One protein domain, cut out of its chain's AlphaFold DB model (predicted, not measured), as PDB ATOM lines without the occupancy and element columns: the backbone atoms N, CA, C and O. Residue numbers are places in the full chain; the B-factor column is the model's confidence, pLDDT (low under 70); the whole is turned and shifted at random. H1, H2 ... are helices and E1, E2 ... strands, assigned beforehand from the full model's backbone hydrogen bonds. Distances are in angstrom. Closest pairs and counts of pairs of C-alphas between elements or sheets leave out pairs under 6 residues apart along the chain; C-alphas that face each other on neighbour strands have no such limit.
ATOM      1  N   TYR A 160      49.017 -21.375 -31.855       83.75
ATOM      2  CA  TYR A 160      48.993 -22.831 -31.719       83.75
ATOM      3  C   TYR A 160      47.581 -23.263 -31.328       83.75
ATOM      4  O   TYR A 160      47.123 -22.961 -30.233       83.75
ATOM      5  N   ILE A 161      46.853 -23.899 -32.246       84.31
ATOM      6  CA  ILE A 161      45.450 -24.266 -32.017       84.31
ATOM      7  C   ILE A 161      45.399 -25.635 -31.349       84.31
ATOM      8  O   ILE A 161      45.807 -26.628 -31.945       84.31
ATOM      9  N   ILE A 162      44.833 -25.681 -30.150       84.12
ATOM     10  CA  ILE A 162      44.563 -26.911 -29.417       84.12
ATOM     11  C   ILE A 162      43.078 -27.217 -29.558       84.12
ATOM     12  O   ILE A 162      42.224 -26.460 -29.087       84.12
ATOM     13  N   ARG A 163      42.775 -28.322 -30.238       83.25
ATOM     14  CA  ARG A 163      41.406 -28.796 -30.427       83.25
ATOM     15  C   ARG A 163      41.067 -29.763 -29.310       83.25
ATOM     16  O   ARG A 163      41.690 -30.811 -29.198       83.25
ATOM     17  N   LEU A 164      40.084 -29.395 -28.502       81.81
ATOM     18  CA  LEU A 164      39.533 -30.262 -27.472       81.81
ATOM     19  C   LEU A 164      38.167 -30.788 -27.926       81.81
ATOM     20  O   LEU A 164      37.431 -30.063 -28.611       81.81
ATOM     21  N   PRO A 165      37.805 -32.029 -27.557       76.12
ATOM     22  CA  PRO A 165      36.476 -32.548 -27.833       76.12
ATOM     23  C   PRO A 165      35.416 -31.679 -27.149       76.12
ATOM     24  O   PRO A 165      35.625 -31.108 -26.068       76.12
ATOM     25  N   LYS A 166      34.260 -31.551 -27.800       68.44
ATOM     26  CA  LYS A 166      33.088 -30.941 -27.180       68.44
ATOM     27  C   LYS A 166      32.669 -31.806 -25.991       68.44
ATOM     28  O   LYS A 166      32.508 -33.010 -26.120       68.44
ATOM     29  N   GLU A 167      32.522 -31.179 -24.830       64.12
ATOM     30  CA  GLU A 167      31.974 -31.852 -23.657       64.12
ATOM     31  C   GLU A 167      30.464 -32.030 -23.845       64.12
ATOM     32  O   GLU A 167      29.750 -31.047 -24.040       64.12
ATOM     33  N   GLU A 168      29.984 -33.272 -23.774       57.84
ATOM     34  CA  GLU A 168      28.553 -33.621 -23.828       57.84
ATOM     35  C   GLU A 168      27.884 -33.622 -22.441       57.84
ATOM     36  O   GLU A 168      26.761 -34.091 -22.259       57.84
ATOM     37  N   TRP A 169      28.570 -33.103 -21.425       53.88
ATOM     38  CA  TRP A 169      28.167 -33.298 -20.040       53.88
ATOM     39  C   TRP A 169      27.025 -32.357 -19.648       53.88
ATOM     40  O   TRP A 169      27.126 -31.139 -19.765       53.88
ATOM     41  N   LYS A 170      25.961 -32.939 -19.080       52.19
ATOM     42  CA  LYS A 170      24.818 -32.249 -18.447       52.19
ATOM     43  C   LYS A 170      25.162 -31.628 -17.075       52.19
ATOM     44  O   LYS A 170      24.266 -31.258 -16.325       52.19
ATOM     45  N   SER A 171      26.446 -31.564 -16.719       53.38
ATOM     46  CA  SER A 171      26.946 -31.075 -15.429       53.38
ATOM     47  C   SER A 171      27.291 -29.584 -15.510       53.38
ATOM     48  O   SER A 171      27.828 -29.105 -16.505       53.38
ATOM     49  N   HIS A 172      27.025 -28.847 -14.428       57.66
ATOM     50  CA  HIS A 172      27.300 -27.410 -14.332       57.66
ATOM     51  C   HIS A 172      28.799 -27.046 -14.294       57.66
ATOM     52  O   HIS A 172      29.127 -25.859 -14.377       57.66
ATOM     53  N   LYS A 173      29.725 -28.012 -14.156       65.56
ATOM     54  CA  LYS A 173      31.169 -27.745 -14.024       65.56
ATOM     55  C   LYS A 173      32.001 -28.575 -15.008       65.56
ATOM     56  O   LYS A 173      32.240 -29.757 -14.800       65.56
ATOM     57  N   THR A 174      32.505 -27.909 -16.045       73.06
ATOM     58  CA  THR A 174      33.503 -28.431 -16.996       73.06
ATOM     59  C   THR A 174      34.854 -28.663 -16.288       73.06
ATOM     60  O   THR A 174      35.423 -27.694 -15.764       73.06
ATOM     61  N   PRO A 175      35.419 -29.885 -16.264       85.19
ATOM     62  CA  PRO A 175      36.717 -30.174 -15.641       85.19
ATOM     63  C   PRO A 175      37.875 -29.550 -16.430       85.19
ATOM     64  O   PRO A 175      37.788 -29.392 -17.645       85.19
ATOM     65  N   TRP A 176      38.950 -29.132 -15.754       88.69
ATOM     66  CA  TRP A 176      40.105 -28.490 -16.402       88.69
ATOM     67  C   TRP A 176      41.072 -29.507 -16.994       88.69
ATOM     68  O   TRP A 176      41.642 -30.319 -16.269       88.69
ATOM     69  N   THR A 177      41.311 -29.391 -18.296       90.75
ATOM     70  CA  THR A 177      42.313 -30.200 -19.002       90.75
ATOM     71  C   THR A 177      43.729 -29.666 -18.779       90.75
ATOM     72  O   THR A 177      43.928 -28.503 -18.403       90.75
ATOM     73  N   ILE A 178      44.733 -30.515 -19.016       90.12
ATOM     74  CA  ILE A 178      46.147 -30.126 -18.910       90.12
ATOM     75  C   ILE A 178      46.461 -29.045 -19.949       90.12
ATOM     76  O   ILE A 178      47.139 -28.070 -19.635       90.12
ATOM     77  N   GLU A 179      45.897 -29.155 -21.148       91.19
ATOM     78  CA  GLU A 179      46.045 -28.214 -22.253       91.19
ATOM     79  C   GLU A 179      45.469 -26.834 -21.921       91.19
ATOM     80  O   GLU A 179      46.120 -25.810 -22.149       91.19
ATOM     81  N   GLU A 180      44.266 -26.787 -21.336       92.19
ATOM     82  CA  GLU A 180      43.683 -25.542 -20.827       92.19
ATOM     83  C   GLU A 180      44.577 -24.938 -19.729       92.19
ATOM     84  O   GLU A 180      44.831 -23.732 -19.718       92.19
ATOM     85  N   SER A 181      45.105 -25.766 -18.825       94.00
ATOM     86  CA  SER A 181      46.029 -25.327 -17.775       94.00
ATOM     87  C   SER A 181      47.361 -24.793 -18.332       94.00
ATOM     88  O   SER A 181      47.862 -23.791 -17.818       94.00
ATOM     89  N   ILE A 182      47.900 -25.390 -19.400       91.69
ATOM     90  CA  ILE A 182      49.084 -24.912 -20.137       91.69
ATOM     91  C   ILE A 182      48.798 -23.553 -20.778       91.69
ATOM     92  O   ILE A 182      49.602 -22.630 -20.639       91.69
ATOM     93  N   ALA A 183      47.648 -23.396 -21.442       91.75
ATOM     94  CA  ALA A 183      47.282 -22.140 -22.093       91.75
ATOM     95  C   ALA A 183      47.099 -20.995 -21.086       91.75
ATOM     96  O   ALA A 183      47.570 -19.877 -21.312       91.75
ATOM     97  N   LEU A 184      46.477 -21.289 -19.941       92.88
ATOM     98  CA  LEU A 184      46.347 -20.344 -18.834       92.88
ATOM     99  C   LEU A 184      47.716 -19.961 -18.257       92.88
ATOM    100  O   LEU A 184      47.993 -18.774 -18.079       92.88
ATOM    101  N   TRP A 185      48.577 -20.948 -17.998       91.31
ATOM    102  CA  TRP A 185      49.933 -20.720 -17.498       91.31
ATOM    103  C   TRP A 185      50.743 -19.840 -18.452       91.31
ATOM    104  O   TRP A 185      51.361 -18.868 -18.018       91.31
ATOM    105  N   HIS A 186      50.686 -20.131 -19.753       89.81
ATOM    106  CA  HIS A 186      51.355 -19.340 -20.781       89.81
ATOM    107  C   HIS A 186      50.898 -17.878 -20.759       89.81
ATOM    108  O   HIS A 186      51.733 -16.979 -20.694       89.81
ATOM    109  N   GLY A 187      49.582 -17.636 -20.743       88.62
ATOM    110  CA  GLY A 187      49.023 -16.283 -20.719       88.62
ATOM    111  C   GLY A 187      49.438 -15.475 -19.486       88.62
ATOM    112  O   GLY A 187      49.741 -14.289 -19.605       88.62
ATOM    113  N   VAL A 188      49.516 -16.111 -18.313       88.19
ATOM    114  CA  VAL A 188      49.980 -15.449 -17.080       88.19
ATOM    115  C   VAL A 188      51.478 -15.140 -17.132       88.19
ATOM    116  O   VAL A 188      51.894 -14.066 -16.701       88.19
ATOM    117  N   MET A 189      52.289 -16.047 -17.680       84.62
ATOM    118  CA  MET A 189      53.743 -15.860 -17.777       84.62
ATOM    119  C   MET A 189      54.163 -14.899 -18.897       84.62
ATOM    120  O   MET A 189      55.252 -14.334 -18.830       84.62
ATOM    121  N   TYR A 190      53.321 -14.693 -19.913       75.62
ATOM    122  CA  TYR A 190      53.596 -13.787 -21.032       75.62
ATOM    123  C   TYR A 190      53.533 -12.299 -20.629       75.62
ATOM    124  O   TYR A 190      54.223 -11.472 -21.223       75.62
ATOM    125  N   ALA A 191      52.742 -11.948 -19.608       65.56
ATOM    126  CA  ALA A 191      52.616 -10.583 -19.086       65.56
ATOM    127  C   ALA A 191      52.772 -10.548 -17.547       65.56
ATOM    128  O   ALA A 191      51.791 -10.357 -16.819       65.56
ATOM    129  N   PRO A 192      53.996 -10.742 -17.019       57.25
ATOM    130  CA  PRO A 192      54.235 -10.728 -15.581       57.25
ATOM    131  C   PRO A 192      54.018  -9.309 -15.030       57.25
ATOM    132  O   PRO A 192      54.764  -8.390 -15.351       57.25
ATOM    133  N   GLY A 193      52.980  -9.123 -14.212       54.78
ATOM    134  CA  GLY A 193      52.691  -7.853 -13.524       54.78
ATOM    135  C   GLY A 193      51.265  -7.334 -13.714       54.78
ATOM    136  O   GLY A 193      50.730  -6.691 -12.817       54.78
ATOM    137  N   SER A 194      50.593  -7.693 -14.811       58.94
ATOM    138  CA  SER A 194      49.166  -7.424 -15.007       58.94
ATOM    139  C   SER A 194      48.463  -8.724 -15.392       58.94
ATOM    140  O   SER A 194      48.424  -9.132 -16.549       58.94
ATOM    141  N   LYS A 195      47.898  -9.426 -14.399       68.38
ATOM    142  CA  LYS A 195      47.057 -10.614 -14.634       68.38
ATOM    143  C   LYS A 195      45.741 -10.178 -15.301       68.38
ATOM    144  O   LYS A 195      44.692 -10.123 -14.659       68.38
ATOM    145  N   SER A 196      45.795  -9.808 -16.580       83.88
ATOM    146  CA  SER A 196      44.637  -9.377 -17.361       83.88
ATOM    147  C   SER A 196      43.857 -10.601 -17.834       83.88
ATOM    148  O   SER A 196      44.062 -11.117 -18.934       83.88
ATOM    149  N   TRP A 197      42.941 -11.082 -16.990       88.50
ATOM    150  CA  TRP A 197      42.098 -12.247 -17.295       88.50
ATOM    151  C   TRP A 197      41.306 -12.071 -18.590       88.50
ATOM    152  O   TRP A 197      41.158 -13.024 -19.348       88.50
ATOM    153  N   SER A 198      40.842 -10.849 -18.867       87.56
ATOM    154  CA  SER A 198      40.145 -10.508 -20.111       87.56
ATOM    155  C   SER A 198      41.033 -10.707 -21.339       87.56
ATOM    156  O   SER A 198      40.603 -11.306 -22.325       87.56
ATOM    157  N   GLN A 199      42.297 -10.282 -21.268       88.19
ATOM    158  CA  GLN A 199      43.244 -10.447 -22.366       88.19
ATOM    159  C   GLN A 199      43.607 -11.917 -22.588       88.19
ATOM    160  O   GLN A 199      43.530 -12.387 -23.723       88.19
ATOM    161  N   ILE A 200      43.930 -12.652 -21.520       89.94
ATOM    162  CA  ILE A 200      44.231 -14.092 -21.596       89.94
ATOM    163  C   ILE A 200      43.024 -14.844 -22.169       89.94
ATOM    164  O   ILE A 200      43.163 -15.683 -23.060       89.94
ATOM    165  N   TRP A 201      41.821 -14.497 -21.712       91.88
ATOM    166  CA  TRP A 201      40.591 -15.084 -22.220       91.88
ATOM    167  C   TRP A 201      40.407 -14.815 -23.716       91.88
ATOM    168  O   TRP A 201      40.161 -15.744 -24.484       91.88
ATOM    169  N   HIS A 202      40.591 -13.569 -24.152       88.38
ATOM    170  CA  HIS A 202      40.444 -13.195 -25.556       88.38
ATOM    171  C   HIS A 202      41.460 -13.893 -26.467       88.38
ATOM    172  O   HIS A 202      41.133 -14.235 -27.605       88.38
ATOM    173  N   GLN A 203      42.686 -14.088 -25.981       88.25
ATOM    174  CA  GLN A 203      43.774 -14.694 -26.744       88.25
ATOM    175  C   GLN A 203      43.642 -16.216 -26.837       88.25
ATOM    176  O   GLN A 203      43.779 -16.762 -27.931       88.25
ATOM    177  N   SER A 204      43.350 -16.883 -25.718       88.81
ATOM    178  CA  SER A 204      43.474 -18.341 -25.607       88.81
ATOM    179  C   SER A 204      42.155 -19.081 -25.414       88.81
ATOM    180  O   SER A 204      42.082 -20.258 -25.742       88.81
ATOM    181  N   PHE A 205      41.102 -18.435 -24.908       89.56
ATOM    182  CA  PHE A 205      39.878 -19.116 -24.454       89.56
ATOM    183  C   PHE A 205      38.595 -18.609 -25.116       89.56
ATOM    184  O   PHE A 205      37.516 -19.103 -24.793       89.56
ATOM    185  N   ARG A 206      38.680 -17.673 -26.067       88.00
ATOM    186  CA  ARG A 206      37.512 -17.081 -26.743       88.00
ATOM    187  C   ARG A 206      36.606 -18.114 -27.421       88.00
ATOM    188  O   ARG A 206      35.410 -17.884 -27.549       88.00
ATOM    189  N   HIS A 207      37.185 -19.230 -27.853       84.38
ATOM    190  CA  HIS A 207      36.490 -20.350 -28.494       84.38
ATOM    191  C   HIS A 207      36.399 -21.588 -27.586       84.38
ATOM    192  O   HIS A 207      36.168 -22.705 -28.052       84.38
ATOM    193  N   SER A 208      36.607 -21.386 -26.286       84.19
ATOM    194  CA  SER A 208      36.369 -22.377 -25.243       84.19
ATOM    195  C   SER A 208      35.036 -22.093 -24.545       84.19
ATOM    196  O   SER A 208      34.475 -21.007 -24.673       84.19
ATOM    197  N   ASN A 209      34.579 -23.035 -23.720       85.12
ATOM    198  CA  ASN A 209      33.412 -22.847 -22.852       85.12
ATOM    199  C   ASN A 209      33.772 -22.175 -21.507       85.12
ATOM    200  O   ASN A 209      33.011 -22.256 -20.546       85.12
ATOM    201  N   ARG A 210      34.956 -21.554 -21.388       88.38
ATOM    202  CA  ARG A 210      35.445 -20.936 -20.144       88.38
ATOM    203  C   ARG A 210      35.147 -19.447 -20.108       88.38
ATOM    204  O   ARG A 210      35.316 -18.755 -21.107       88.38
ATOM    205  N   SER A 211      34.800 -18.936 -18.931       89.69
ATOM    206  CA  SER A 211      34.722 -17.497 -18.656       89.69
ATOM    207  C   SER A 211      36.004 -16.971 -18.003       89.69
ATOM    208  O   SER A 211      36.809 -17.728 -17.460       89.69
ATOM    209  N   GLN A 212      36.170 -15.646 -17.984       91.12
ATOM    210  CA  GLN A 212      37.271 -14.975 -17.276       91.12
ATOM    211  C   GLN A 212      37.309 -15.325 -15.779       91.12
ATOM    212  O   GLN A 212      38.388 -15.445 -15.199       91.12
ATOM    213  N   VAL A 213      36.139 -15.529 -15.163       89.56
ATOM    214  CA  VAL A 213      36.020 -15.945 -13.758       89.56
ATOM    215  C   VAL A 213      36.592 -17.349 -13.576       89.56
ATOM    216  O   VAL A 213      37.420 -17.551 -12.692       89.56
ATOM    217  N   ASN A 214      36.276 -18.285 -14.483       92.56
ATOM    218  CA  ASN A 214      36.844 -19.635 -14.427       92.56
ATOM    219  C   ASN A 214      38.378 -19.610 -14.494       92.56
ATOM    220  O   ASN A 214      39.023 -20.358 -13.765       92.56
ATOM    221  N   LEU A 215      38.961 -18.761 -15.349       92.31
ATOM    222  CA  LEU A 215      40.418 -18.612 -15.462       92.31
ATOM    223  C   LEU A 215      41.033 -18.120 -14.147       92.31
ATOM    224  O   LEU A 215      42.034 -18.673 -13.691       92.31
ATOM    225  N   LYS A 216      40.422 -17.104 -13.527       92.19
ATOM    226  CA  LYS A 216      40.872 -16.555 -12.243       92.19
ATOM    227  C   LYS A 216      40.808 -17.602 -11.130       92.19
ATOM    228  O   LYS A 216      41.772 -17.748 -10.379       92.19
ATOM    229  N   ASP A 217      39.702 -18.333 -11.033       92.00
ATOM    230  CA  ASP A 217      39.515 -19.353  -9.997       92.00
ATOM    231  C   ASP A 217      40.459 -20.535 -10.201       92.00
ATOM    232  O   ASP A 217      41.104 -20.987  -9.254       92.00
ATOM    233  N   ARG A 218      40.645 -20.972 -11.450       93.06
ATOM    234  CA  ARG A 218      41.640 -21.996 -11.763       93.06
ATOM    235  C   ARG A 218      43.046 -21.537 -11.417       93.06
ATOM    236  O   ARG A 218      43.791 -22.312 -10.827       93.06
ATOM    237  N   TRP A 219      43.408 -20.295 -11.741       92.50
ATOM    238  CA  TRP A 219      44.718 -19.771 -11.374       92.50
ATOM    239  C   TRP A 219      44.923 -19.782  -9.860       92.50
ATOM    240  O   TRP A 219      45.988 -20.184  -9.419       92.50
ATOM    241  N   ARG A 220      43.916 -19.410  -9.058       92.62
ATOM    242  CA  ARG A 220      44.005 -19.489  -7.587       92.62
ATOM    243  C   ARG A 220      44.326 -20.902  -7.105       92.62
ATOM    244  O   ARG A 220      45.195 -21.061  -6.258       92.62
ATOM    245  N   VAL A 221      43.678 -21.920  -7.673       92.56
ATOM    246  CA  VAL A 221      43.969 -23.328  -7.349       92.56
ATOM    247  C   VAL A 221      45.414 -23.691  -7.707       92.56
ATOM    248  O   VAL A 221      46.108 -24.310  -6.905       92.56
ATOM    249  N   ILE A 222      45.882 -23.276  -8.888       91.81
ATOM    250  CA  ILE A 222      47.256 -23.527  -9.349       91.81
ATOM    251  C   ILE A 222      48.286 -22.808  -8.468       91.81
ATOM    252  O   ILE A 222      49.330 -23.372  -8.166       91.81
ATOM    253  N   ASP A 223      48.014 -21.565  -8.073       89.75
ATOM    254  CA  ASP A 223      48.938 -20.743  -7.287       89.75
ATOM    255  C   ASP A 223      49.071 -21.265  -5.850       89.75
ATOM    256  O   ASP A 223      50.168 -21.257  -5.294       89.75
ATOM    257  N   ASN A 224      47.964 -21.760  -5.282       92.12
ATOM    258  CA  ASN A 224      47.889 -22.239  -3.901       92.12
ATOM    259  C   ASN A 224      48.378 -23.687  -3.721       92.12
ATOM    260  O   ASN A 224      48.791 -24.052  -2.623       92.12
ATOM    261  N   SER A 225      48.304 -24.531  -4.755       92.81
ATOM    262  CA  SER A 225      48.697 -25.943  -4.674       92.81
ATOM    263  C   SER A 225      50.033 -26.187  -5.369       92.81
ATOM    264  O   SER A 225      50.102 -26.251  -6.596       92.81
ATOM    265  N   GLU A 226      51.090 -26.404  -4.585       92.44
ATOM    266  CA  GLU A 226      52.436 -26.643  -5.122       92.44
ATOM    267  C   GLU A 226      52.503 -27.917  -5.984       92.44
ATOM    268  O   GLU A 226      53.182 -27.948  -7.008       92.44
ATOM    269  N   THR A 227      51.728 -28.950  -5.643       92.25
ATOM    270  CA  THR A 227      51.621 -30.178  -6.443       92.25
ATOM    271  C   THR A 227      51.068 -29.886  -7.838       92.25
ATOM    272  O   THR A 227      51.686 -30.248  -8.838       92.25
ATOM    273  N   ILE A 228      49.931 -29.184  -7.923       89.25
ATOM    274  CA  ILE A 228      49.300 -28.826  -9.203       89.25
ATOM    275  C   ILE A 228      50.218 -27.892  -9.995       89.25
ATOM    276  O   ILE A 228      50.410 -28.077 -11.199       89.25
ATOM    277  N   LYS A 229      50.828 -26.920  -9.314       90.94
ATOM    278  CA  LYS A 229      51.796 -25.991  -9.894       90.94
ATOM    279  C   LYS A 229      52.966 -26.722 -10.541       90.94
ATOM    280  O   LYS A 229      53.328 -26.392 -11.668       90.94
ATOM    281  N   ASN A 230      53.524 -27.727  -9.869       91.12
ATOM    282  CA  ASN A 230      54.639 -28.514 -10.390       91.12
ATOM    283  C   ASN A 230      54.225 -29.403 -11.560       91.12
ATOM    284  O   ASN A 230      54.929 -29.418 -12.567       91.12
ATOM    285  N   VAL A 231      53.065 -30.061 -11.492       92.50
ATOM    286  CA  VAL A 231      52.535 -30.854 -12.616       92.50
ATOM    287  C   VAL A 231      52.344 -29.982 -13.859       92.50
ATOM    288  O   VAL A 231      52.827 -30.325 -14.938       92.50
ATOM    289  N   ILE A 232      51.711 -28.814 -13.714       90.31
ATOM    290  CA  ILE A 232      51.489 -27.889 -14.835       90.31
ATOM    291  C   ILE A 232      52.812 -27.313 -15.333       90.31
ATOM    292  O   ILE A 232      52.998 -27.200 -16.541       90.31
ATOM    293  N   ARG A 233      53.756 -26.992 -14.441       90.00
ATOM    294  CA  ARG A 233      55.096 -26.532 -14.826       90.00
ATOM    295  C   ARG A 233      55.821 -27.580 -15.672       90.00
ATOM    296  O   ARG A 233      56.386 -27.216 -16.697       90.00
ATOM    297  N   GLN A 234      55.784 -28.854 -15.283       88.62
ATOM    298  CA  GLN A 234      56.403 -29.940 -16.054       88.62
ATOM    299  C   GLN A 234      55.726 -30.127 -17.416       88.62
ATOM    300  O   GLN A 234      56.406 -30.174 -18.442       88.62
ATOM    301  N   ALA A 235      54.392 -30.139 -17.446       88.19
ATOM    302  CA  ALA A 235      53.633 -30.216 -18.692       88.19
ATOM    303  C   ALA A 235      53.927 -29.020 -19.615       88.19
ATOM    304  O   ALA A 235      54.100 -29.180 -20.821       88.19
ATOM    305  N   TYR A 236      54.067 -27.823 -19.044       89.19
ATOM    306  CA  TYR A 236      54.437 -26.616 -19.771       89.19
ATOM    307  C   TYR A 236      55.856 -26.703 -20.344       89.19
ATOM    308  O   TYR A 236      56.040 -26.415 -21.522       89.19
ATOM    309  N   ILE A 237      56.846 -27.164 -19.569       86.62
ATOM    310  CA  ILE A 237      58.219 -27.388 -20.059       86.62
ATOM    311  C   ILE A 237      58.208 -28.370 -21.241       86.62
ATOM    312  O   ILE A 237      58.775 -28.065 -22.293       86.62
ATOM    313  N   SER A 238      57.503 -29.496 -21.102       87.00
ATOM    314  CA  SER A 238      57.331 -30.492 -22.167       87.00
ATOM    315  C   SER A 238      56.639 -29.924 -23.412       87.00
ATOM    316  O   SER A 238      57.038 -30.224 -24.532       87.00
ATOM    317  N   TRP A 239      55.643 -29.053 -23.253       86.19
ATOM    318  CA  TRP A 239      55.014 -28.373 -24.386       86.19
ATOM    319  C   TRP A 239      55.976 -27.385 -25.060       86.19
ATOM    320  O   TRP A 239      56.094 -27.367 -26.283       86.19
ATOM    321  N   THR A 240      56.726 -26.593 -24.286       84.31
ATOM    322  CA  THR A 240      57.679 -25.621 -24.847       84.31
ATOM    323  C   THR A 240      58.860 -26.267 -25.569       84.31
ATOM    324  O   THR A 240      59.383 -25.677 -26.518       84.31
ATOM    325  N   SER A 241      59.266 -27.477 -25.167       81.94
ATOM    326  CA  SER A 241      60.377 -28.191 -25.801       81.94
ATOM    327  C   SER A 241      60.083 -28.538 -27.266       81.94
ATOM    328  O   SER A 241      61.000 -28.517 -28.090       81.94
ATOM    329  N   GLN A 242      58.802 -28.725 -27.615       81.62
ATOM    330  CA  GLN A 242      58.337 -28.966 -28.988       81.62
ATOM    331  C   GLN A 242      58.669 -27.813 -29.940       81.62
ATOM    332  O   GLN A 242      58.766 -28.014 -31.147       81.62
ATOM    333  N   PHE A 243      58.843 -26.599 -29.413       76.12
ATOM    334  CA  PHE A 243      59.100 -25.416 -30.227       76.12
ATOM    335  C   PHE A 243      60.579 -25.055 -30.310       76.12
ATOM    336  O   PHE A 243      60.897 -24.097 -31.002       76.12
ATOM    337  N   THR A 244      61.479 -25.783 -29.636       65.06
ATOM    338  CA  THR A 244      62.903 -25.427 -29.521       65.06
ATOM    339  C   THR A 244      63.597 -25.256 -30.876       65.06
ATOM    340  O   THR A 244      63.447 -26.048 -31.799       65.06
ATOM    341  N   ASN A 245      64.421 -24.210 -30.986       58.09
ATOM    342  CA  ASN A 245      65.140 -23.866 -32.215       58.09
ATOM    343  C   ASN A 245      66.376 -24.758 -32.437       58.09
ATOM    344  O   ASN A 245      67.439 -24.209 -32.696       58.09
ATOM    345  N   GLY A 246      66.314 -26.082 -32.243       54.31
ATOM    346  CA  GLY A 246      67.403 -27.034 -32.561       54.31
ATOM    347  C   GLY A 246      68.814 -26.753 -31.987       54.31
ATOM    348  O   GLY A 246      69.744 -27.488 -32.287       54.31
ATOM    349  N   LYS A 247      69.001 -25.697 -31.181       54.19
ATOM    350  CA  LYS A 247      70.291 -25.146 -30.722       54.19
ATOM    351  C   LYS A 247      70.440 -25.173 -29.196       54.19
ATOM    352  O   LYS A 247      71.284 -24.472 -28.651       54.19
ATOM    353  N   GLY A 248      69.591 -25.924 -28.491       52.91
ATOM    354  CA  GLY A 248      69.676 -26.101 -27.034       52.91
ATOM    355  C   GLY A 248      69.387 -24.853 -26.187       52.91
ATOM    356  O   GLY A 248      69.453 -24.931 -24.965       52.91
ATOM    357  N   SER A 249      69.043 -23.709 -26.789       51.16
ATOM    358  CA  SER A 249      68.665 -22.498 -26.059       51.16
ATOM    359  C   SER A 249      67.146 -22.434 -25.828       51.16
ATOM    360  O   SER A 249      66.369 -22.649 -26.767       51.16
ATOM    361  N   PRO A 250      66.686 -22.132 -24.596       54.06
ATOM    362  CA  PRO A 250      65.266 -21.997 -24.313       54.06
ATOM    363  C   PRO A 250      64.701 -20.794 -25.069       54.06
ATOM    364  O   PRO A 250      65.204 -19.671 -24.975       54.06
ATOM    365  N   ILE A 251      63.637 -21.026 -25.833       59.75
ATOM    366  CA  ILE A 251      62.900 -19.955 -26.499       59.75
ATOM    367  C   ILE A 251      62.275 -19.083 -25.414       59.75
ATOM    368  O   ILE A 251      61.485 -19.566 -24.605       59.75
ATOM    369  N   LYS A 252      62.635 -17.791 -25.383       64.50
ATOM    370  CA  LYS A 252      61.994 -16.832 -24.470       64.50
ATOM    371  C   LYS A 252      60.481 -16.881 -24.687       64.50
ATOM    372  O   LYS A 252      60.040 -16.936 -25.834       64.50
ATOM    373  N   TYR A 253      59.697 -16.779 -23.613       65.31
ATOM    374  CA  TYR A 253      58.231 -16.885 -23.665       65.31
ATOM    375  C   TYR A 253      57.579 -15.994 -24.734       65.31
ATOM    376  O   TYR A 253      56.624 -16.410 -25.380       65.31
ATOM    377  N   ASN A 254      58.174 -14.831 -25.008       65.69
ATOM    378  CA  ASN A 254      57.732 -13.864 -26.019       65.69
ATOM    379  C   ASN A 254      57.792 -14.373 -27.475       65.69
ATOM    380  O   ASN A 254      57.273 -13.715 -28.375       65.69
ATOM    381  N   HIS A 255      58.461 -15.499 -27.729       71.62
ATOM    382  CA  HIS A 255      58.626 -16.093 -29.059       71.62
ATOM    383  C   HIS A 255      57.880 -17.424 -29.221       71.62
ATOM    384  O   HIS A 255      57.863 -17.976 -30.323       71.62
ATOM    385  N   LEU A 256      57.276 -17.938 -28.148       78.44
ATOM    386  CA  LEU A 256      56.427 -19.120 -28.226       78.44
ATOM    387  C   LEU A 256      55.099 -18.767 -28.901       78.44
ATOM    388  O   LEU A 256      54.626 -17.630 -28.791       78.44
ATOM    389  N   PRO A 257      54.485 -19.718 -29.617       83.31
ATOM    390  CA  PRO A 257      53.169 -19.487 -30.169       83.31
ATOM    391  C   PRO A 257      52.125 -19.398 -29.052       83.31
ATOM    392  O   PRO A 257      52.159 -20.169 -28.099       83.31
ATOM    393  N   MET A 258      51.160 -18.494 -29.206       84.50
ATOM    394  CA  MET A 258      50.037 -18.366 -28.282       84.50
ATOM    395  C   MET A 258      49.119 -19.595 -28.413       84.50
ATOM    396  O   MET A 258      48.571 -19.807 -29.504       84.50
ATOM    397  N   PRO A 259      48.929 -20.398 -27.352       87.31
ATOM    398  CA  PRO A 259      48.012 -21.530 -27.362       87.31
ATOM    399  C   PRO A 259      46.560 -21.036 -27.361       87.31
ATOM    400  O   PRO A 259      46.173 -20.212 -26.533       87.31
ATOM    401  N   ILE A 260      45.753 -21.539 -28.293       86.75
ATOM    402  CA  ILE A 260      44.341 -21.194 -28.472       86.75
ATOM    403  C   ILE A 260      43.512 -22.460 -28.309       86.75
ATOM    404  O   ILE A 260      43.606 -23.373 -29.126       86.75
ATOM    405  N   ILE A 261      42.676 -22.489 -27.276       89.06
ATOM    406  CA  ILE A 261      41.740 -23.571 -26.999       89.06
ATOM    407  C   ILE A 261      40.498 -23.396 -27.869       89.06
ATOM    408  O   ILE A 261      39.797 -22.381 -27.794       89.06
ATOM    409  N   VAL A 262      40.207 -24.416 -28.670       85.94
ATOM    410  CA  VAL A 262      39.000 -24.506 -29.491       85.94
ATOM    411  C   VAL A 262      38.294 -25.809 -29.150       85.94
ATOM    412  O   VAL A 262      38.881 -26.881 -29.290       85.94
ATOM    413  N   ARG A 263      37.031 -25.735 -28.724       79.31
ATOM    414  CA  ARG A 263      36.197 -26.933 -28.561       79.31
ATOM    415  C   ARG A 263      35.441 -27.202 -29.857       79.31
ATOM    416  O   ARG A 263      34.619 -26.390 -30.273       79.31
ATOM    417  N   THR A 264      35.747 -28.312 -30.521       70.94
ATOM    418  CA  THR A 264      35.109 -28.690 -31.792       70.94
ATOM    419  C   THR A 264      34.043 -29.751 -31.559       70.94
ATOM    420  O   THR A 264      34.275 -30.706 -30.820       70.94
ATOM    421  N   CYS A 265      32.883 -29.608 -32.210       53.69
ATOM    422  CA  CYS A 265      31.937 -30.716 -32.347       53.69
ATOM    423  C   CYS A 265      32.635 -31.815 -33.158       53.69
ATOM    424  O   CYS A 265      33.227 -31.499 -34.192       53.69
TER     425      CYS A 265
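This is residues 160 to 265 of the 268 residues of the protein "Myb-like domain-containing protein" of Schistosoma curassoni (UniProt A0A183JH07). Helix H1 lies in the middle, with H2 and H4 packed crosswise on it and H3 bridging from H2 to the start of H4, and a two-stranded parallel ribbon, E1 and E2, packs on H1 and H2, mostly through E2. Two long loops reach toward opposite ends, one with Lys 170 and one with Lys 247. The printed part has 106 residues, with four named helices and two named strands that follow along the chain as E1 H1 H2 H3 H4 E2, and the class is mixed, helices and strands. It is compact, with a radius of gyration of the C-alphas of 14.0 A, yet only just elongated, spanning 48 by 31 by 25 A.

Find C-alpha 160 at (48.993, -22.831, -31.719), where E1 begins; it runs 16.3 A over residues 160 to 165. H1 follows at residues 178 to 190, 18.1 A, and H2 at 197 to 205, 10.2 A. H3 is residues 212 to 224, 18.6 A, and H4 residues 226 to 241, 22.2 A. E2, residues 258 to 264, runs 18.5 A to C-alpha 264 at (35.109, -28.690, -31.792).

Look first at E1 and E2, parallel neighbours at 27 degrees, with N 162 and O 260 2.8 A apart, within hydrogen-bond range. With H1 to H4 between them they form a strand-helix-strand unit, two parallel neighbour strands joined through helices. The closest C-alphas of H1 and E2 are Ala 183 and Pro 259, 5.4 A; those of H2 and E2 are Ser 204 and Ile 260, 4.1 A. H1 touches H2 at Gly 187 and Ile 200, closest C-alphas 5.3 A, opposite ways at a steep tilt of 48 degrees, with its residues 183 to 188 alone. H4, with residues 232 to 236 alone, touches H1, about perpendicular at 83 degrees; the closest C-alphas are Ile 182 and Tyr 236, 5.6 A. H3, with residues 212 to 216 alone, touches H2, about perpendicular at 82 degrees, closest at the C-alphas of Trp 197 and Gln 212, 5.5 A. H3 and H4 touch only at the corner, closest at the C-alphas of Ile 222 and Lys 229, 5.2 A. H2 and H4 are apart. In H1, H2, H3 and H4 every O i to N i+4 pair is within hydrogen-bond range.

The C-alphas of Lys 170 and Lys 247 are the two farthest apart, 47.6 A. The printed part has no cut; the links E1 to H1 and H4 to E2 are long. Look for pLDDT under 70 at residues 166 to 173, 191 to 195, 244 to 254 and 265.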